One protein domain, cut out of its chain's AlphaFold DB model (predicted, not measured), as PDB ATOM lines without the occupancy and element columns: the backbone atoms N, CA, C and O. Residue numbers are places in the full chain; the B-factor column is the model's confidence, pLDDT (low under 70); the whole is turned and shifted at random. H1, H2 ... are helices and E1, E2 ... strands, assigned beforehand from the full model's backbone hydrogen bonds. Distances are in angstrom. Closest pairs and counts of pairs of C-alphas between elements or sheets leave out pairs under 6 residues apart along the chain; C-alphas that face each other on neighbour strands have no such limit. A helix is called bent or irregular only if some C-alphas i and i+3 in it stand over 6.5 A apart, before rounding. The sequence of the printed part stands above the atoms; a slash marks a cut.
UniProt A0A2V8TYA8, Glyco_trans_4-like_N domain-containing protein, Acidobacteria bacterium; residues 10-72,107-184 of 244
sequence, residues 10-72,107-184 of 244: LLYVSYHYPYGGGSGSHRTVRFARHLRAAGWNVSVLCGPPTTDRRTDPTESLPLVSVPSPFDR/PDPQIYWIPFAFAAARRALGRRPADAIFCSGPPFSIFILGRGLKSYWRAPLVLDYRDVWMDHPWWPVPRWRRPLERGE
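What this domain is: This is residues 10 to 72 and 107 to 184 of the 244 residues of the protein "Glyco_trans_4-like_N domain-containing protein" of Acidobacteria bacterium (UniProt A0A2V8TYA8). A twisted sheet of five parallel strands forms the middle of three layers, with H1 over one face and H2 and H3 side by side over the other. Beyond E5, residues 162 to 184 lead away from this body to the short helix H4, which is not on the sheet; residues 167 to 172 stick out. The 141 printed residues have four named helices and five named strands, along the chain E1 H1 E2 E3 H2 E4 H3 E5 H4, and the sheet's order is E3 E2 E1 E4 E5. The class is mixed, helices and strands; the whole is compact, with a radius of gyration of the C-alphas of 15.1 A and spans of 47 by 35 by 29 A.

How they stand to each other: E1, residues 10 to 13, is an inner strand of the sheet. H1, residues 24 to 37, is on the sheet at a height of 9.1 A, over E1, with Tyr 12 and Ala 32 their closest C-alphas, 7.5 A. E2, residues 41 to 46, is parallel to E1, with N 43 and O 10 at 2.9 A. E1, H1 and E2 form a strand-helix-strand unit, two parallel neighbour strands with a helix between, its crossover right-handed. E3, residues 63 to 65, is an edge strand parallel to E2, with N 64 and O 44 at 2.8 A. H2, residues 109 to 125, is on the opposite face from H1 at a height of 7.9 A, its closest C-alphas to E2 those of Leu 45 and Ala 121, 6.9 A. H2 has a kink of 38 degrees near residue 116 and is only just irregular, C-alphas 112 and 115 being 6.8 A apart. E4, residues 132 to 137, is parallel to E1, with N 134 and O 11 at 2.8 A. H3, residues 141 to 153, is over E4 at a height of 8.8 A, on the same face as H2. H2 and H3 touch, closest at the C-alphas of Ile 111 and Ser 141, 5.1 A, at a shallow tilt of 32 degrees, the same way. E5, residues 157 to 161, the other edge strand, is parallel to E4, with N 158 and O 133 at 2.8 A; E4, H3 and E5 form a second right-handed unit. H4, residues 178 to 183, touches no helix. Every O i to N i+4 pair is within hydrogen-bond range in H1, H3 and H4, and 9 of 13 in H2.

Where its parts are: E1 begins at C-alpha 10, (-0.140, -5.723, -38.286). H1 is 20.4 A long, H2 25.5 A, H3 18.6 A, E2 16.3 A, E4 16.6 A and E5 12.9 A. H4 ends at C-alpha 183, (-15.526, -29.253, -44.803).

The domain as a whole: The C-alphas farthest apart are those of Thr 58 and Trp 176, 48.7 A. Residues 73 to 106 are not printed, and C-alphas 72 and 107 are 17.8 A apart across the cut. The links E2 to E3 and E5 to H4 are long, 16 residues each. Mean pLDDT of the printed part is 75.8; 48 residues are under 70, among them 49 to 63, 164 to 173 and 178 to 184.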
ATOM      1  N   LEU A  10       0.496  -4.759 -37.395       90.44
ATOM      2  CA  LEU A  10      -0.140  -5.723 -38.286       90.44
ATOM      3  C   LEU A  10       0.831  -6.860 -38.604       90.44
ATOM      4  O   LEU A  10       1.911  -6.615 -39.146       90.44
ATOM      5  N   LEU A  11       0.428  -8.106 -38.349       91.69
ATOM      6  CA  LEU A  11       1.138  -9.266 -38.881       91.69
ATOM      7  C   LEU A  11       0.598  -9.612 -40.270       91.69
ATOM      8  O   LEU A  11      -0.531 -10.081 -40.412       91.69
ATOM      9  N   TYR A  12       1.433  -9.433 -41.285       91.62
ATOM     10  CA  TYR A  12       1.129  -9.747 -42.672       91.62
ATOM     11  C   TYR A  12       1.751 -11.092 -43.069       91.62
ATOM     12  O   TYR A  12       2.964 -11.221 -43.209       91.62
ATOM     13  N   VAL A  13       0.926 -12.118 -43.255       90.56
ATOM     14  CA  VAL A  13       1.357 -13.483 -43.571       90.56
ATOM     15  C   VAL A  13       1.211 -13.738 -45.069       90.56
ATOM     16  O   VAL A  13       0.105 -13.750 -45.614       90.56
ATOM     17  N   SER A  14       2.337 -13.980 -45.735       88.62
ATOM     18  CA  SER A  14       2.391 -14.329 -47.155       88.62
ATOM     19  C   SER A  14       3.632 -15.169 -47.426       88.62
ATOM     20  O   SER A  14       4.751 -14.674 -47.318       88.62
ATOM     21  N   TYR A  15       3.455 -16.431 -47.825       83.38
ATOM     22  CA  TYR A  15       4.586 -17.335 -48.071       83.38
ATOM     23  C   TYR A  15       5.482 -16.844 -49.219       83.38
ATOM     24  O   TYR A  15       6.702 -16.890 -49.118       83.38
ATOM     25  N   HIS A  16       4.876 -16.340 -50.300       77.94
ATOM     26  CA  HIS A  16       5.576 -15.874 -51.500       77.94
ATOM     27  C   HIS A  16       5.895 -14.375 -51.428       77.94
ATOM     28  O   HIS A  16       5.324 -13.572 -52.170       77.94
ATOM     29  N   TYR A  17       6.794 -13.998 -50.520       74.25
ATOM     30  CA  TYR A  17       7.215 -12.617 -50.282       74.25
ATOM     31  C   TYR A  17       8.745 -12.541 -50.100       74.25
ATOM     32  O   TYR A  17       9.306 -13.463 -49.511       74.25
ATOM     33  N   PRO A  18       9.442 -11.475 -50.551       65.69
ATOM     34  CA  PRO A  18       8.954 -10.364 -51.385       65.69
ATOM     35  C   PRO A  18       8.834 -10.749 -52.865       65.69
ATOM     36  O   PRO A  18       8.004 -10.209 -53.591       65.69
ATOM     37  N   TYR A  19       9.608 -11.746 -53.291       64.56
ATOM     38  CA  TYR A  19       9.590 -12.285 -54.642       64.56
ATOM     39  C   TYR A  19       9.232 -13.768 -54.566       64.56
ATOM     40  O   TYR A  19       9.976 -14.583 -54.019       64.56
ATOM     41  N   GLY A  20       8.062 -14.110 -55.089       58.59
ATOM     42  CA  GLY A  20       7.695 -15.436 -55.566       58.59
ATOM     43  C   GLY A  20       7.663 -15.379 -57.088       58.59
ATOM     44  O   GLY A  20       7.383 -14.328 -57.655       58.59
ATOM     45  N   GLY A  21       7.948 -16.485 -57.771       50.53
ATOM     46  CA  GLY A  21       8.019 -16.531 -59.241       50.53
ATOM     47  C   GLY A  21       6.708 -16.248 -60.000       50.53
ATOM     48  O   GLY A  21       6.643 -16.558 -61.182       50.53
ATOM     49  N   GLY A  22       5.668 -15.706 -59.354       60.66
ATOM     50  CA  GLY A  22       4.367 -15.393 -59.946       60.66
ATOM     51  C   GLY A  22       3.908 -13.957 -59.662       60.66
ATOM     52  O   GLY A  22       4.340 -13.321 -58.698       60.66
ATOM     53  N   SER A  23       2.980 -13.453 -60.481       56.09
ATOM     54  CA  SER A  23       2.443 -12.078 -60.427       56.09
ATOM     55  C   SER A  23       1.859 -11.678 -59.061       56.09
ATOM     56  O   SER A  23       1.871 -10.498 -58.702       56.09
ATOM     57  N   GLY A  24       1.413 -12.648 -58.256       58.19
ATOM     58  CA  GLY A  24       0.851 -12.419 -56.924       58.19
ATOM     59  C   GLY A  24       1.811 -11.753 -55.929       58.19
ATOM     60  O   GLY A  24       1.361 -11.002 -55.063       58.19
ATOM     61  N   SER A  25       3.124 -11.956 -56.044       68.50
ATOM     62  CA  SER A  25       4.097 -11.401 -55.088       68.50
ATOM     63  C   SER A  25       4.240  -9.879 -55.181       68.50
ATOM     64  O   SER A  25       4.403  -9.201 -54.166       68.50
ATOM     65  N   HIS A  26       4.060  -9.303 -56.373       74.69
ATOM     66  CA  HIS A  26       4.065  -7.847 -56.543       74.69
ATOM     67  C   HIS A  26       2.893  -7.178 -55.818       74.69
ATOM     68  O   HIS A  26       3.055  -6.098 -55.246       74.69
ATOM     69  N   ARG A  27       1.721  -7.829 -55.798       79.88
ATOM     70  CA  ARG A  27       0.544  -7.335 -55.071       79.88
ATOM     71  C   ARG A  27       0.817  -7.286 -53.573       79.88
ATOM     72  O   ARG A  27       0.537  -6.269 -52.951       79.88
ATOM     73  N   THR A  28       1.399  -8.341 -53.009       82.31
ATOM     74  CA  THR A  28       1.653  -8.422 -51.564       82.31
ATOM     75  C   THR A  28       2.673  -7.394 -51.093       82.31
ATOM     76  O   THR A  28       2.474  -6.778 -50.052       82.31
ATOM     77  N   VAL A  29       3.722  -7.141 -51.884       81.75
ATOM     78  CA  VAL A  29       4.725  -6.109 -51.575       81.75
ATOM     79  C   VAL A  29       4.118  -4.707 -51.643       81.75
ATOM     80  O   VAL A  29       4.278  -3.914 -50.717       81.75
ATOM     81  N   ARG A  30       3.369  -4.394 -52.710       83.81
ATOM     82  CA  ARG A  30       2.700  -3.087 -52.848       83.81
ATOM     83  C   ARG A  30       1.644  -2.862 -51.768       83.81
ATOM     84  O   ARG A  30       1.534  -1.756 -51.250       83.81
ATOM     85  N   PHE A  31       0.896  -3.900 -51.410       86.75
ATOM     86  CA  PHE A  31      -0.131  -3.809 -50.379       86.75
ATOM     87  C   PHE A  31       0.476  -3.591 -48.987       86.75
ATOM     88  O   PHE A  31       0.037  -2.691 -48.276       86.75
ATOM     89  N   ALA A  32       1.550  -4.307 -48.635       86.25
ATOM     90  CA  ALA A  32       2.284  -4.070 -47.389       86.25
ATOM     91  C   ALA A  32       2.847  -2.636 -47.304       86.25
ATOM     92  O   ALA A  32       2.782  -2.006 -46.247       86.25
ATOM     93  N   ARG A  33       3.331  -2.078 -48.425       84.31
ATOM     94  CA  ARG A  33       3.743  -0.666 -48.512       84.31
ATOM     95  C   ARG A  33       2.590   0.296 -48.254       84.31
ATOM     96  O   ARG A  33       2.754   1.249 -47.499       84.31
ATOM     97  N   HIS A  34       1.433   0.041 -48.856       87.88
ATOM     98  CA  HIS A  34       0.259   0.888 -48.675       87.88
ATOM     99  C   HIS A  34      -0.233   0.873 -47.220       87.88
ATOM    100  O   HIS A  34      -0.559   1.918 -46.670       87.88
ATOM    101  N   LEU A  35      -0.193  -0.290 -46.565       87.00
ATOM    102  CA  LEU A  35      -0.529  -0.428 -45.147       87.00
ATOM    103  C   LEU A  35       0.430   0.354 -44.238       87.00
ATOM    104  O   LEU A  35      -0.029   1.044 -43.331       87.00
ATOM    105  N   ARG A  36       1.742   0.324 -44.513       84.81
ATOM    106  CA  ARG A  36       2.698   1.193 -43.803       84.81
ATOM    107  C   ARG A  36       2.410   2.673 -44.018       84.81
ATOM    108  O   ARG A  36       2.441   3.433 -43.059       84.81
ATOM    109  N   ALA A  37       2.154   3.080 -45.263       84.88
ATOM    110  CA  ALA A  37       1.846   4.471 -45.592       84.88
ATOM    111  C   ALA A  37       0.566   4.956 -44.890       84.88
ATOM    112  O   ALA A  37       0.463   6.126 -44.544       84.88
ATOM    113  N   ALA A  38      -0.369   4.044 -44.613       85.81
ATOM    114  CA  ALA A  38      -1.563   4.293 -43.812       85.81
ATOM    115  C   ALA A  38      -1.313   4.326 -42.285       85.81
ATOM    116  O   ALA A  38      -2.270   4.411 -41.521       85.81
ATOM    117  N   GLY A  39      -0.059   4.244 -41.823       84.56
ATOM    118  CA  GLY A  39       0.314   4.370 -40.408       84.56
ATOM    119  C   GLY A  39       0.432   3.053 -39.633       84.56
ATOM    120  O   GLY A  39       0.677   3.082 -38.427       84.56
ATOM    121  N   TRP A  40       0.296   1.896 -40.290       86.69
ATOM    122  CA  TRP A  40       0.451   0.597 -39.628       86.69
ATOM    123  C   TRP A  40       1.918   0.186 -39.500       86.69
ATOM    124  O   TRP A  40       2.709   0.292 -40.443       86.69
ATOM    125  N   ASN A  41       2.273  -0.392 -38.355       87.56
ATOM    126  CA  ASN A  41       3.544  -1.083 -38.183       87.56
ATOM    127  C   ASN A  41       3.422  -2.519 -38.718       87.56
ATOM    128  O   ASN A  41       2.935  -3.415 -38.032       87.56
ATOM    129  N   VAL A  42       3.807  -2.727 -39.977       88.25
ATOM    130  CA  VAL A  42       3.617  -4.008 -40.672       88.25
ATOM    131  C   VAL A  42       4.833  -4.913 -40.485       88.25
ATOM    132  O   VAL A  42       5.913  -4.594 -40.970       88.25
ATOM    133  N   SER A  43       4.636  -6.076 -39.869       88.69
ATOM    134  CA  SER A  43       5.618  -7.166 -39.818       88.69
ATOM    135  C   SER A  43       5.213  -8.257 -40.800       88.69
ATOM    136  O   SER A  43       4.088  -8.748 -40.742       88.69
ATOM    137  N   VAL A  44       6.109  -8.653 -41.702       89.12
ATOM    138  CA  VAL A  44       5.817  -9.651 -42.739       89.12
ATOM    139  C   VAL A  44       6.399 -11.010 -42.356       89.12
ATOM    140  O   VAL A  44       7.596 -11.129 -42.112       89.12
ATOM    141  N   LEU A  45       5.560 -12.046 -42.344       88.31
ATOM    142  CA  LEU A  45       5.953 -13.442 -42.136       88.31
ATOM    143  C   LEU A  45       5.895 -14.197 -43.467       88.31
ATOM    144  O   LEU A  45       4.820 -14.327 -44.063       88.31
ATOM    145  N   CYS A  46       7.041 -14.710 -43.915       86.75
ATOM    146  CA  CYS A  46       7.184 -15.330 -45.229       86.75
ATOM    147  C   CYS A  46       8.006 -16.621 -45.217       86.75
ATOM    148  O   CYS A  46       8.741 -16.919 -44.270       86.75
ATOM    149  N   GLY A  47       7.864 -17.393 -46.295       80.56
ATOM    150  CA  GLY A  47       8.740 -18.523 -46.577       80.56
ATOM    151  C   GLY A  47      10.140 -18.057 -46.995       80.56
ATOM    152  O   GLY A  47      10.412 -16.852 -47.023       80.56
ATOM    153  N   PRO A  48      11.038 -18.991 -47.341       71.75
ATOM    154  CA  PRO A  48      12.365 -18.635 -47.824       71.75
ATOM    155  C   PRO A  48      12.272 -17.828 -49.137       71.75
ATOM    156  O   PRO A  48      11.422 -18.123 -49.986       71.75
ATOM    157  N   PRO A  49      13.134 -16.815 -49.336       63.97
ATOM    158  CA  PRO A  49      13.118 -16.000 -50.546       63.97
ATOM    159  C   PRO A  49      13.383 -16.868 -51.782       63.97
ATOM    160  O   PRO A  49      14.302 -17.686 -51.800       63.97
ATOM    161  N   THR A  50      12.576 -16.702 -52.837       55.53
ATOM    162  CA  THR A  50      12.683 -17.568 -54.028       55.53
ATOM    163  C   THR A  50      13.746 -17.128 -55.036       55.53
ATOM    164  O   THR A  50      14.062 -17.899 -55.945       55.53
ATOM    165  N   THR A  51      14.297 -15.922 -54.883       56.12
ATOM    166  CA  THR A  51      15.311 -15.331 -55.764       56.12
ATOM    167  C   THR A  51      16.430 -14.698 -54.944       56.12
ATOM    168  O   THR A  51      16.166 -14.107 -53.901       56.12
ATOM    169  N   ASP A  52      17.650 -14.741 -55.475       51.56
ATOM    170  CA  ASP A  52      18.833 -14.003 -55.006       51.56
ATOM    171  C   ASP A  52      18.712 -12.479 -55.175       51.56
ATOM    172  O   ASP A  52      19.586 -11.742 -54.718       51.56
ATOM    173  N   ARG A  53      17.625 -11.991 -55.799       51.94
ATOM    174  CA  ARG A  53      17.257 -10.574 -55.789       51.94
ATOM    175  C   ARG A  53      17.107 -10.111 -54.345       51.94
ATOM    176  O   ARG A  53      16.058 -10.281 -53.726       51.94
ATOM    177  N   ARG A  54      18.188  -9.519 -53.837       47.22
ATOM    178  CA  ARG A  54      18.178  -8.647 -52.671       47.22
ATOM    179  C   ARG A  54      17.042  -7.657 -52.876       47.22
ATOM    180  O   ARG A  54      17.019  -6.940 -53.874       47.22
ATOM    181  N   THR A  55      16.088  -7.682 -51.953       52.62
ATOM    182  CA  THR A  55      15.151  -6.582 -51.752       52.62
ATOM    183  C   THR A  55      15.955  -5.292 -51.755       52.62
ATOM    184  O   THR A  55      17.040  -5.256 -51.163       52.62
ATOM    185  N   ASP A  56      15.454  -4.260 -52.428       47.94
ATOM    186  CA  ASP A  56      16.081  -2.947 -52.355       47.94
ATOM    187  C   ASP A  56      16.226  -2.577 -50.861       47.94
ATOM    188  O   ASP A  56      15.249  -2.710 -50.115       47.94
ATOM    189  N   PRO A  57      17.414  -2.187 -50.358       43.88
ATOM    190  CA  PRO A  57      17.644  -1.963 -48.923       43.88
ATOM    191  C   PRO A  57      16.690  -0.930 -48.299       43.88
ATOM    192  O   PRO A  57      16.414  -0.961 -47.098       43.88
ATOM    193  N   THR A  58      16.144  -0.044 -49.131       41.78
ATOM    194  CA  THR A  58      15.175   1.003 -48.790       41.78
ATOM    195  C   THR A  58      13.756   0.463 -48.526       41.78
ATOM    196  O   THR A  58      12.905   1.178 -48.005       41.78
ATOM    197  N   GLU A  59      13.482  -0.811 -48.835       54.31
ATOM    198  CA  GLU A  59      12.189  -1.505 -48.677       54.31
ATOM    199  C   GLU A  59      12.084  -2.308 -47.354       54.31
ATOM    200  O   GLU A  59      11.305  -3.260 -47.252       54.31
ATOM    201  N   SER A  60      12.861  -1.940 -46.327       54.16
ATOM    202  CA  SER A  60      13.029  -2.652 -45.046       54.16
ATOM    203  C   SER A  60      11.757  -2.697 -44.178       54.16
ATOM    204  O   SER A  60      11.570  -1.994 -43.183       54.16
ATOM    205  N   LEU A  61      10.821  -3.552 -44.574       62.28
ATOM    206  CA  LEU A  61       9.787  -4.096 -43.703       62.28
ATOM    207  C   LEU A  61      10.424  -5.116 -42.745       62.28
ATOM    208  O   LEU A  61      11.255  -5.905 -43.200       62.28
ATOM    209  N   PRO A  62      10.042  -5.144 -41.452       61.31
ATOM    210  CA  PRO A  62      10.395  -6.233 -40.547       61.31
ATOM    211  C   PRO A  62       9.993  -7.573 -41.171       61.31
ATOM    212  O   PRO A  62       8.807  -7.895 -41.271       61.31
ATOM    213  N   LEU A  63      10.986  -8.321 -41.654       68.50
ATOM    214  CA  LEU A  63      10.795  -9.550 -42.411       68.50
ATOM    215  C   LEU A  63      11.210 -10.746 -41.565       68.50
ATOM    216  O   LEU A  63      12.374 -10.892 -41.196       68.50
ATOM    217  N   VAL A  64      10.260 -11.636 -41.308       74.94
ATOM    218  CA  VAL A  64      10.497 -12.912 -40.641       74.94
ATOM    219  C   VAL A  64      10.434 -13.998 -41.705       74.94
ATOM    220  O   VAL A  64       9.361 -14.501 -42.040       74.94
ATOM    221  N   SER A  65      11.594 -14.327 -42.267       73.69
ATOM    222  CA  SER A  65      11.737 -15.424 -43.224       73.69
ATOM    223  C   SER A  65      11.959 -16.734 -42.479       73.69
ATOM    224  O   SER A  65      12.910 -16.864 -41.709       73.69
ATOM    225  N   VAL A  66      11.099 -17.716 -42.730       73.75
ATOM    226  CA  VAL A  66      11.140 -19.015 -42.055       73.75
ATOM    227  C   VAL A  66      11.361 -20.122 -43.080       73.75
ATOM    228  O   VAL A  66      10.550 -20.247 -44.002       73.75
ATOM    229  N   PRO A  67      12.413 -20.948 -42.934       69.81
ATOM    230  CA  PRO A  67      12.652 -22.059 -43.842       69.81
ATOM    231  C   PRO A  67      11.531 -23.099 -43.735       69.81
ATOM    232  O   PRO A  67      11.000 -23.357 -42.655       69.81
ATOM    233  N   SER A  68      11.177 -23.708 -44.866       69.81
ATOM    234  CA  SER A  68      10.255 -24.843 -44.911       69.81
ATOM    235  C   SER A  68      11.038 -26.140 -45.164       69.81
ATOM    236  O   SER A  68      11.908 -26.156 -46.045       69.81
ATOM    237  N   PRO A  69      10.738 -27.231 -44.431       60.19
ATOM    238  CA  PRO A  69      11.447 -28.510 -44.556       60.19
ATOM    239  C   PRO A  69      11.237 -29.198 -45.913       60.19
ATOM    240  O   PRO A  69      12.043 -30.035 -46.304       60.19
ATOM    241  N   PHE A  70      10.182 -28.835 -46.648       59.00
ATOM    242  CA  PHE A  70       9.873 -29.387 -47.973       59.00
ATOM    243  C   PHE A  70      10.083 -28.386 -49.110       59.00
ATOM    244  O   PHE A  70       9.720 -28.664 -50.258       59.00
ATOM    245  N   ASP A  71      10.672 -27.222 -48.826       59.69
ATOM    246  CA  ASP A  71      11.067 -26.323 -49.899       59.69
ATOM    247  C   ASP A  71      12.259 -26.932 -50.639       59.69
ATOM    248  O   ASP A  71      13.366 -27.014 -50.120       59.69
ATOM    249  N   ARG A  72      12.051 -27.362 -51.886       47.81
ATOM    250  CA  ARG A  72      13.109 -27.947 -52.729       47.81
ATOM    251  C   ARG A  72      14.288 -26.993 -52.988       47.81
ATOM    252  O   ARG A  72      15.235 -27.388 -53.662       47.81
ATOM    253  N   PRO A 107      -3.714 -28.706 -47.155       63.91
ATOM    254  CA  PRO A 107      -4.206 -28.261 -48.466       63.91
ATOM    255  C   PRO A 107      -3.094 -28.106 -49.517       63.91
ATOM    256  O   PRO A 107      -3.336 -28.275 -50.709       63.91
ATOM    257  N   ASP A 108      -1.867 -27.860 -49.067       74.44
ATOM    258  CA  ASP A 108      -0.673 -27.704 -49.890       74.44
ATOM    259  C   ASP A 108       0.580 -28.165 -49.110       74.44
ATOM    260  O   ASP A 108       0.502 -28.422 -47.903       74.44
ATOM    261  N   PRO A 109       1.753 -28.303 -49.763       76.50
ATOM    262  CA  PRO A 109       2.984 -28.729 -49.094       76.50
ATOM    263  C   PRO A 109       3.454 -27.844 -47.933       76.50
ATOM    264  O   PRO A 109       4.282 -28.271 -47.127       76.50
ATOM    265  N   GLN A 110       2.946 -26.621 -47.826       81.00
ATOM    266  CA  GLN A 110       3.314 -25.652 -46.808       81.00
ATOM    267  C   GLN A 110       2.570 -25.888 -45.486       81.00
ATOM    268  O   GLN A 110       2.802 -25.150 -44.531       81.00
ATOM    269  N   ILE A 111       1.776 -26.957 -45.350       82.50
ATOM    270  CA  ILE A 111       1.253 -27.393 -44.044       82.50
ATOM    271  C   ILE A 111       2.391 -27.650 -43.046       82.50
ATOM    272  O   ILE A 111       2.316 -27.273 -41.877       82.50
ATOM    273  N   TYR A 112       3.513 -28.184 -43.529       84.44
ATOM    274  CA  TYR A 112       4.704 -28.442 -42.719       84.44
ATOM    275  C   TYR A 112       5.493 -27.180 -42.365       84.44
ATOM    276  O   TYR A 112       6.376 -27.228 -41.513       84.44
ATOM    277  N   TRP A 113       5.187 -26.044 -42.992       85.75
ATOM    278  CA  TRP A 113       5.776 -24.750 -42.649       85.75
ATOM    279  C   TRP A 113       5.089 -24.103 -41.437       85.75
ATOM    280  O   TRP A 113       5.725 -23.350 -40.702       85.75
ATOM    281  N   ILE A 114       3.822 -24.444 -41.177       87.62
ATOM    282  CA  ILE A 114       2.996 -23.876 -40.100       87.62
ATOM    283  C   ILE A 114       3.687 -23.877 -38.723       87.62
ATOM    284  O   ILE A 114       3.743 -22.804 -38.118       87.62
ATOM    285  N   PRO A 115       4.227 -24.997 -38.191       87.69
ATOM    286  CA  PRO A 115       4.793 -24.996 -36.838       87.69
ATOM    287  C   PRO A 115       6.011 -24.070 -36.711       87.69
ATOM    288  O   PRO A 115       6.146 -23.347 -35.719       87.69
ATOM    289  N   PHE A 116       6.865 -24.028 -37.735       88.19
ATOM    290  CA  PHE A 116       8.036 -23.151 -37.764       88.19
ATOM    291  C   PHE A 116       7.625 -21.684 -37.883       88.19
ATOM    292  O   PHE A 116       8.148 -20.831 -37.163       88.19
ATOM    293  N   ALA A 117       6.653 -21.396 -38.752       88.62
ATOM    294  CA  ALA A 117       6.129 -20.056 -38.963       88.62
ATOM    295  C   ALA A 117       5.457 -19.508 -37.699       88.62
ATOM    296  O   ALA A 117       5.695 -18.366 -37.313       88.62
ATOM    297  N   PHE A 118       4.687 -20.344 -37.001       90.12
ATOM    298  CA  PHE A 118       4.050 -19.994 -35.736       90.12
ATOM    299  C   PHE A 118       5.081 -19.664 -34.649       90.12
ATOM    300  O   PHE A 118       4.976 -18.638 -33.972       90.12
ATOM    301  N   ALA A 119       6.117 -20.496 -34.501       88.75
ATOM    302  CA  ALA A 119       7.190 -20.250 -33.542       88.75
ATOM    303  C   ALA A 119       7.975 -18.969 -33.868       88.75
ATOM    304  O   ALA A 119       8.287 -18.188 -32.969       88.75
ATOM    305  N   ALA A 120       8.270 -18.727 -35.145       87.50
ATOM    306  CA  ALA A 120       8.972 -17.526 -35.581       87.50
ATOM    307  C   ALA A 120       8.140 -16.256 -35.363       87.50
ATOM    308  O   ALA A 120       8.668 -15.279 -34.841       87.50
ATOM    309  N   ALA A 121       6.840 -16.289 -35.671       88.06
ATOM    310  CA  ALA A 121       5.922 -15.181 -35.417       88.06
ATOM    311  C   ALA A 121       5.890 -14.809 -33.926       88.06
ATOM    312  O   ALA A 121       5.992 -13.636 -33.570       88.06
ATOM    313  N   ARG A 122       5.837 -15.817 -33.045       88.25
ATOM    314  CA  ARG A 122       5.900 -15.623 -31.589       88.25
ATOM    315  C   ARG A 122       7.213 -14.999 -31.129       88.25
ATOM    316  O   ARG A 122       7.191 -14.121 -30.276       88.25
ATOM    317  N   ARG A 123       8.352 -15.439 -31.673       86.25
ATOM    318  CA  ARG A 123       9.664 -14.873 -31.316       86.25
ATOM    319  C   ARG A 123       9.823 -13.442 -31.820       86.25
ATOM    320  O   ARG A 123      10.296 -12.599 -31.071       86.25
ATOM    321  N   ALA A 124       9.406 -13.174 -33.056       81.75
ATOM    322  CA  ALA A 124       9.587 -11.879 -33.699       81.75
ATOM    323  C   ALA A 124       8.744 -10.770 -33.060       81.75
ATOM    324  O   ALA A 124       9.224  -9.654 -32.895       81.75
ATOM    325  N   LEU A 125       7.501 -11.076 -32.676       79.62
ATOM    326  CA  LEU A 125       6.627 -10.118 -31.994       79.62
ATOM    327  C   LEU A 125       6.841 -10.102 -30.465       79.62
ATOM    328  O   LEU A 125       6.405  -9.183 -29.769       79.62
ATOM    329  N   GLY A 126       7.565 -11.088 -29.928       75.19
ATOM    330  CA  GLY A 126       7.913 -11.171 -28.513       75.19
ATOM    331  C   GLY A 126       6.682 -11.112 -27.604       75.19
ATOM    332  O   GLY A 126       5.739 -11.890 -27.752       75.19
ATOM    333  N   ARG A 127       6.697 -10.180 -26.639       66.44
ATOM    334  CA  ARG A 127       5.585  -9.934 -25.700       66.44
ATOM    335  C   ARG A 127       4.486  -9.016 -26.247       66.44
ATOM    336  O   ARG A 127       3.470  -8.864 -25.576       66.44
ATOM    337  N   ARG A 128       4.670  -8.391 -27.415       75.81
ATOM    338  CA  ARG A 128       3.685  -7.473 -28.004       75.81
ATOM    339  C   ARG A 128       2.896  -8.208 -29.094       75.81
ATOM    340  O   ARG A 128       3.443  -8.406 -30.175       75.81
ATOM    341  N   PRO A 129       1.657  -8.661 -28.828       81.00
ATOM    342  CA  PRO A 129       0.851  -9.327 -29.848       81.00
ATOM    343  C   PRO A 129       0.563  -8.378 -31.018       81.00
ATOM    344  O   PRO A 129       0.581  -7.160 -30.855       81.00
ATOM    345  N   ALA A 130       0.290  -8.938 -32.197       85.06
ATOM    346  CA  ALA A 130      -0.229  -8.144 -33.304       85.06
ATOM    347  C   ALA A 130      -1.649  -7.659 -32.973       85.06
ATOM    348  O   ALA A 130      -2.458  -8.442 -32.473       85.06
ATOM    349  N   ASP A 131      -1.966  -6.412 -33.315       87.12
ATOM    350  CA  ASP A 131      -3.317  -5.852 -33.192       87.12
ATOM    351  C   ASP A 131      -4.257  -6.414 -34.264       87.12
ATOM    352  O   ASP A 131      -5.470  -6.453 -34.080       87.12
ATOM    353  N   ALA A 132      -3.699  -6.867 -35.390       90.25
ATOM    354  CA  ALA A 132      -4.426  -7.555 -36.446       90.25
ATOM    355  C   ALA A 132      -3.518  -8.531 -37.206       90.25
ATOM    356  O   ALA A 132      -2.300  -8.352 -37.297       90.25
ATOM    357  N   ILE A 133      -4.129  -9.563 -37.784       90.88
ATOM    358  CA  ILE A 133      -3.463 -10.553 -38.632       90.88
ATOM    359  C   ILE A 133      -4.105 -10.505 -40.016       90.88
ATOM    360  O   ILE A 133      -5.325 -10.598 -40.148       90.88
ATOM    361  N   PHE A 134      -3.285 -10.403 -41.054       92.38
ATOM    362  CA  PHE A 134      -3.722 -10.436 -42.444       92.38
ATOM    363  C   PHE A 134      -3.011 -11.565 -43.182       92.38
ATOM    364  O   PHE A 134      -1.784 -11.586 -43.242       92.38
ATOM    365  N   CYS A 135      -3.758 -12.496 -43.766       91.88
ATOM    366  CA  CYS A 135      -3.212 -13.619 -44.523       91.88
ATOM    367  C   CYS A 135      -3.588 -13.498 -46.000       91.88
ATOM    368  O   CYS A 135      -4.771 -13.447 -46.320       91.88
ATOM    369  N   SER A 136      -2.602 -13.515 -46.900       88.69
ATOM    370  CA  SER A 136      -2.816 -13.437 -48.355       88.69
ATOM    371  C   SER A 136      -2.338 -14.708 -49.054       88.69
ATOM    372  O   SER A 136      -1.139 -14.871 -49.296       88.69
ATOM    373  N   GLY A 137      -3.274 -15.598 -49.396       82.56
ATOM    374  CA  GLY A 137      -2.997 -16.873 -50.073       82.56
ATOM    375  C   GLY A 137      -3.067 -16.737 -51.597       82.56
ATOM    376  O   GLY A 137      -3.662 -15.776 -52.076       82.56
ATOM    377  N   PRO A 138      -2.467 -17.637 -52.392       76.06
ATOM    378  CA  PRO A 138      -1.864 -18.912 -51.991       76.06
ATOM    379  C   PRO A 138      -0.432 -18.760 -51.443       76.06
ATOM    380  O   PRO A 138       0.213 -17.737 -51.722       76.06
ATOM    381  N   PRO A 139       0.089 -19.755 -50.690       83.75
ATOM    382  CA  PRO A 139      -0.515 -21.041 -50.323       83.75
ATOM    383  C   PRO A 139      -1.630 -20.888 -49.287       83.75
ATOM    384  O   PRO A 139      -1.769 -19.853 -48.645       83.75
ATOM    385  N   PHE A 140      -2.443 -21.919 -49.157       83.19
ATOM    386  CA  PHE A 140      -3.660 -21.965 -48.365       83.19
ATOM    387  C   PHE A 140      -3.425 -22.421 -46.920       83.19
ATOM    388  O   PHE A 140      -4.133 -21.989 -46.009       83.19
ATOM    389  N   SER A 141      -2.359 -23.186 -46.677       85.25
ATOM    390  CA  SER A 141      -1.868 -23.551 -45.340       85.25
ATOM    391  C   SER A 141      -1.627 -22.337 -44.436       85.25
ATOM    392  O   SER A 141      -1.698 -22.437 -43.211       85.25
ATOM    393  N   ILE A 142      -1.397 -21.154 -45.015       88.88
ATOM    394  CA  ILE A 142      -1.223 -19.918 -44.243       88.88
ATOM    395  C   ILE A 142      -2.506 -19.492 -43.513       88.88
ATOM    396  O   ILE A 142      -2.421 -18.767 -42.526       88.88
ATOM    397  N   PHE A 143      -3.688 -19.916 -43.971       89.62
ATOM    398  CA  PHE A 143      -4.954 -19.608 -43.303       89.62
ATOM    399  C   PHE A 143      -5.115 -20.426 -42.022       89.62
ATOM    400  O   PHE A 143      -5.570 -19.896 -41.008       89.62
ATOM    401  N   ILE A 144      -4.640 -21.676 -42.029       89.50
ATOM    402  CA  ILE A 144      -4.543 -22.517 -40.829       89.50
ATOM    403  C   ILE A 144      -3.592 -21.862 -39.820       89.50
ATOM    404  O   ILE A 144      -3.943 -21.693 -38.651       89.50
ATOM    405  N   LEU A 145      -2.422 -21.406 -40.285       90.19
ATOM    406  CA  LEU A 145      -1.483 -20.631 -39.469       90.19
ATOM    407  C   LEU A 145      -2.139 -19.363 -38.893       90.19
ATOM    408  O   LEU A 145      -2.046 -19.117 -37.691       90.19
ATOM    409  N   GLY A 146      -2.833 -18.586 -39.728       90.50
ATOM    410  CA  GLY A 146      -3.546 -17.374 -39.324       90.50
ATOM    411  C   GLY A 146      -4.592 -17.636 -38.243       90.50
ATOM    412  O   GLY A 146      -4.664 -16.896 -37.265       90.50
ATOM    413  N   ARG A 147      -5.350 -18.732 -38.353       90.44
ATOM    414  CA  ARG A 147      -6.317 -19.158 -37.332       90.44
ATOM    415  C   ARG A 147      -5.634 -19.554 -36.023       90.44
ATOM    416  O   ARG A 147      -6.112 -19.172 -34.958       90.44
ATOM    417  N   GLY A 148      -4.510 -20.267 -36.091       90.38
ATOM    418  CA  GLY A 148      -3.698 -20.577 -34.911       90.38
ATOM    419  C   GLY A 148      -3.226 -19.310 -34.193       90.38
ATOM    420  O   GLY A 148      -3.351 -19.198 -32.974       90.38
ATOM    421  N   LEU A 149      -2.748 -18.320 -34.950       90.19
ATOM    422  CA  LEU A 149      -2.297 -17.030 -34.419       90.19
ATOM    423  C   LEU A 149      -3.457 -16.180 -33.877       90.19
ATOM    424  O   LEU A 149      -3.306 -15.583 -32.811       90.19
ATOM    425  N   LYS A 150      -4.630 -16.189 -34.534       90.88
ATOM    426  CA  LYS A 150      -5.877 -15.585 -34.021       90.88
ATOM    427  C   LYS A 150      -6.207 -16.138 -32.644       90.88
ATOM    428  O   LYS A 150      -6.427 -15.366 -31.721       90.88
ATOM    429  N   SER A 151      -6.224 -17.461 -32.491       89.81
ATOM    430  CA  SER A 151      -6.533 -18.094 -31.206       89.81
ATOM    431  C   SER A 151      -5.493 -17.769 -30.131       89.81
ATOM    432  O   SER A 151      -5.857 -17.567 -28.976       89.81
ATOM    433  N   TYR A 152      -4.212 -17.685 -30.506       88.81
ATOM    434  CA  TYR A 152      -3.117 -17.412 -29.575       88.81
ATOM    435  C   TYR A 152      -3.078 -15.952 -29.093       88.81
ATOM    436  O   TYR A 152      -2.935 -15.709 -27.898       88.81
ATOM    437  N   TRP A 153      -3.228 -14.979 -29.996       87.38
ATOM    438  CA  TRP A 153      -3.171 -13.547 -29.662       87.38
ATOM    439  C   TRP A 153      -4.535 -12.891 -29.451       87.38
ATOM    440  O   TRP A 153      -4.588 -11.733 -29.052       87.38
ATOM    441  N   ARG A 154      -5.636 -13.607 -29.706       88.69
ATOM    442  CA  ARG A 154      -7.012 -13.076 -29.689       88.69
ATOM    443  C   ARG A 154      -7.195 -11.851 -30.598       88.69
ATOM    444  O   ARG A 154      -8.036 -10.999 -30.333       88.69
ATOM    445  N   ALA A 155      -6.417 -11.788 -31.676       87.31
ATOM    446  CA  ALA A 155      -6.422 -10.687 -32.631       87.31
ATOM    447  C   ALA A 155      -7.417 -10.935 -33.782       87.31
ATOM    448  O   ALA A 155      -7.625 -12.090 -34.175       87.31
ATOM    449  N   PRO A 156      -8.018  -9.885 -34.370       90.25
ATOM    450  CA  PRO A 156      -8.800 -10.008 -35.593       90.25
ATOM    451  C   PRO A 156      -7.957 -10.594 -36.734       90.25
ATOM    452  O   PRO A 156      -6.779 -10.271 -36.896       90.25
ATOM    453  N   LEU A 157      -8.585 -11.459 -37.533       91.25
ATOM    454  CA  LEU A 157      -7.969 -12.155 -38.663       91.25
ATOM    455  C   LEU A 157      -8.700 -11.798 -39.952       91.25
ATOM    456  O   LEU A 157      -9.916 -11.974 -40.045       91.25
ATOM    457  N   VAL A 158      -7.942 -11.359 -40.950       91.44
ATOM    458  CA  VAL A 158      -8.414 -11.077 -42.307       91.44
ATOM    459  C   VAL A 158      -7.777 -12.075 -43.268       91.44
ATOM    460  O   VAL A 158      -6.561 -12.271 -43.249       91.44
ATOM    461  N   LEU A 159      -8.600 -12.704 -44.106       89.88
ATOM    462  CA  LEU A 159      -8.172 -13.693 -45.093       89.88
ATOM    463  C   LEU A 159      -8.423 -13.148 -46.506       89.88
ATOM    464  O   LEU A 159      -9.568 -12.896 -46.876       89.88
ATOM    465  N   ASP A 160      -7.359 -12.973 -47.286       87.44
ATOM    466  CA  ASP A 160      -7.400 -12.597 -48.702       87.44
ATOM    467  C   ASP A 160      -7.236 -13.854 -49.567       87.44
ATOM    468  O   ASP A 160      -6.141 -14.414 -49.713       87.44
ATOM    469  N   TYR A 161      -8.361 -14.314 -50.116       83.56
ATOM    470  CA  TYR A 161      -8.430 -15.393 -51.096       83.56
ATOM    471  C   TYR A 161      -8.156 -14.821 -52.485       83.56
ATOM    472  O   TYR A 161      -9.066 -14.330 -53.152       83.56
ATOM    473  N   ARG A 162      -6.895 -14.867 -52.930       77.62
ATOM    474  CA  ARG A 162      -6.539 -14.368 -54.269       77.62
ATOM    475  C   ARG A 162      -6.937 -15.326 -55.389       77.62
ATOM    476  O   ARG A 162      -7.221 -14.861 -56.485       77.62
ATOM    477  N   ASP A 163      -6.966 -16.622 -55.088       72.19
ATOM    478  CA  ASP A 163      -7.298 -17.690 -56.026       72.19
ATOM    479  C   ASP A 163      -8.477 -18.524 -55.512       72.19
ATOM    480  O   ASP A 163      -8.674 -18.695 -54.303       72.19
ATOM    481  N   VAL A 164      -9.255 -19.072 -56.447       68.25
ATOM    482  CA  VAL A 164     -10.329 -20.027 -56.147       68.25
ATOM    483  C   VAL A 164      -9.728 -21.306 -55.570       68.25
ATOM    484  O   VAL A 164      -8.933 -21.967 -56.226       68.25
ATOM    485  N   TRP A 165     -10.141 -21.675 -54.356       64.88
ATOM    486  CA  TRP A 165      -9.660 -22.878 -53.669       64.88
ATOM    487  C   TRP A 165     -10.060 -24.178 -54.384       64.88
ATOM    488  O   TRP A 165      -9.221 -25.018 -54.686       64.88
ATOM    489  N   MET A 166     -11.361 -24.350 -54.642       57.69
ATOM    490  CA  MET A 166     -11.958 -25.633 -55.052       57.69
ATOM    491  C   MET A 166     -11.920 -25.883 -56.565       57.69
ATOM    492  O   MET A 166     -11.918 -27.035 -57.004       57.69
ATOM    493  N   ASP A 167     -11.908 -24.805 -57.349       59.78
ATOM    494  CA  ASP A 167     -12.072 -24.832 -58.805       59.78
ATOM    495  C   ASP A 167     -10.846 -24.261 -59.528       59.78
ATOM    496  O   ASP A 167     -10.949 -23.731 -60.635       59.78
ATOM    497  N   HIS A 168      -9.667 -24.350 -58.903       60.78
ATOM    498  CA  HIS A 168      -8.447 -23.862 -59.525       60.78
ATOM    499  C   HIS A 168      -8.130 -24.680 -60.794       60.78
ATOM    500  O   HIS A 168      -7.880 -25.887 -60.691       60.78
ATOM    501  N   PRO A 169      -8.076 -24.058 -61.988       56.94
ATOM    502  CA  PRO A 169      -7.917 -24.784 -63.251       56.94
ATOM    503  C   PRO A 169      -6.585 -25.540 -63.346       56.94
ATOM    504  O   PRO A 169      -6.474 -26.522 -64.073       56.94
ATOM    505  N   TRP A 170      -5.582 -25.122 -62.569       51.53
ATOM    506  CA  TRP A 170      -4.238 -25.701 -62.584       51.53
ATOM    507  C   TRP A 170      -4.004 -26.779 -61.513       51.53
ATOM    508  O   TRP A 170      -2.965 -27.434 -61.530       51.53
ATOM    509  N   TRP A 171      -4.939 -26.967 -60.571       60.97
ATOM    510  CA  TRP A 171      -4.818 -27.968 -59.502       60.97
ATOM    511  C   TRP A 171      -6.152 -28.690 -59.270       60.97
ATOM    512  O   TRP A 171      -6.842 -28.436 -58.281       60.97
ATOM    513  N   PRO A 172      -6.558 -29.585 -60.189       61.62
ATOM    514  CA  PRO A 172      -7.832 -30.275 -60.071       61.62
ATOM    515  C   PRO A 172      -7.826 -31.208 -58.855       61.62
ATOM    516  O   PRO A 172      -7.140 -32.233 -58.828       61.62
ATOM    517  N   VAL A 173      -8.627 -30.863 -57.848       65.88
ATOM    518  CA  VAL A 173      -8.835 -31.703 -56.663       65.88
ATOM    519  C   VAL A 173      -9.649 -32.943 -57.065       65.88
ATOM    520  O   VAL A 173     -10.743 -32.796 -57.631       65.88
ATOM    521  N   PRO A 174      -9.169 -34.172 -56.776       72.25
ATOM    522  CA  PRO A 174      -9.909 -35.397 -57.062       72.25
ATOM    523  C   PRO A 174     -11.317 -35.377 -56.458       72.25
ATOM    524  O   PRO A 174     -11.514 -34.941 -55.323       72.25
ATOM    525  N   ARG A 175     -12.311 -35.896 -57.192       72.69
ATOM    526  CA  ARG A 175     -13.731 -35.842 -56.787       72.69
ATOM    527  C   ARG A 175     -13.992 -36.433 -55.396       72.69
ATOM    528  O   ARG A 175     -14.792 -35.873 -54.656       72.69
ATOM    529  N   TRP A 176     -13.283 -37.501 -55.032       72.00
ATOM    530  CA  TRP A 176     -13.396 -38.161 -53.725       72.00
ATOM    531  C   TRP A 176     -12.870 -37.306 -52.559       72.00
ATOM    532  O   TRP A 176     -13.303 -37.492 -51.428       72.00
ATOM    533  N   ARG A 177     -11.974 -36.346 -52.829       70.50
ATOM    534  CA  ARG A 177     -11.372 -35.442 -51.834       70.50
ATOM    535  C   ARG A 177     -12.162 -34.139 -51.665       70.50
ATOM    536  O   ARG A 177     -12.073 -33.494 -50.625       70.50
ATOM    537  N   ARG A 178     -13.019 -33.789 -52.632       69.31
ATOM    538  CA  ARG A 178     -13.903 -32.610 -52.559       69.31
ATOM    539  C   ARG A 178     -14.780 -32.551 -51.299       69.31
ATOM    540  O   ARG A 178     -14.981 -31.452 -50.807       69.31
ATOM    541  N   PRO A 179     -15.368 -33.641 -50.767       66.12
ATOM    542  CA  PRO A 179     -16.092 -33.590 -49.493       66.12
ATOM    543  C   PRO A 179     -15.217 -33.154 -48.309       66.12
ATOM    544  O   PRO A 179     -15.665 -32.330 -47.520       66.12
ATOM    545  N   LEU A 180     -13.971 -33.640 -48.227       64.25
ATOM    546  CA  LEU A 180     -13.032 -33.300 -47.150       64.25
ATOM    547  C   LEU A 180     -12.628 -31.822 -47.204       64.25
ATOM    548  O   LEU A 180     -12.621 -31.141 -46.187       64.25
ATOM    549  N   GLU A 181     -12.379 -31.299 -48.407       63.56
ATOM    550  CA  GLU A 181     -12.023 -29.887 -48.605       63.56
ATOM    551  C   GLU A 181     -13.217 -28.928 -48.632       63.56
ATOM    552  O   GLU A 181     -13.042 -27.730 -48.457       63.56
ATOM    553  N   ARG A 182     -14.445 -29.428 -48.820       59.22
ATOM    554  CA  ARG A 182     -15.671 -28.641 -48.586       59.22
ATOM    555  C   ARG A 182     -15.932 -28.413 -47.101       59.22
ATOM    556  O   ARG A 182     -16.633 -27.464 -46.761       59.22
ATOM    557  N   GLY A 183     -15.436 -29.322 -46.259       47.97
ATOM    558  CA  GLY A 183     -15.526 -29.253 -44.803       47.97
ATOM    559  C   GLY A 183     -14.506 -28.305 -44.176       47.97
ATOM    560  O   GLY A 183     -14.761 -27.819 -43.078       47.97
ATOM    561  N   GLU A 184     -13.406 -27.990 -44.875       49.12
ATOM    562  CA  GLU A 184     -12.650 -26.761 -44.622       49.12
ATOM    563  C   GLU A 184     -13.632 -25.625 -44.910       49.12
ATOM    564  O   GLU A 184     -14.003 -25.427 -46.074       49.12
TER     565      GLU A 184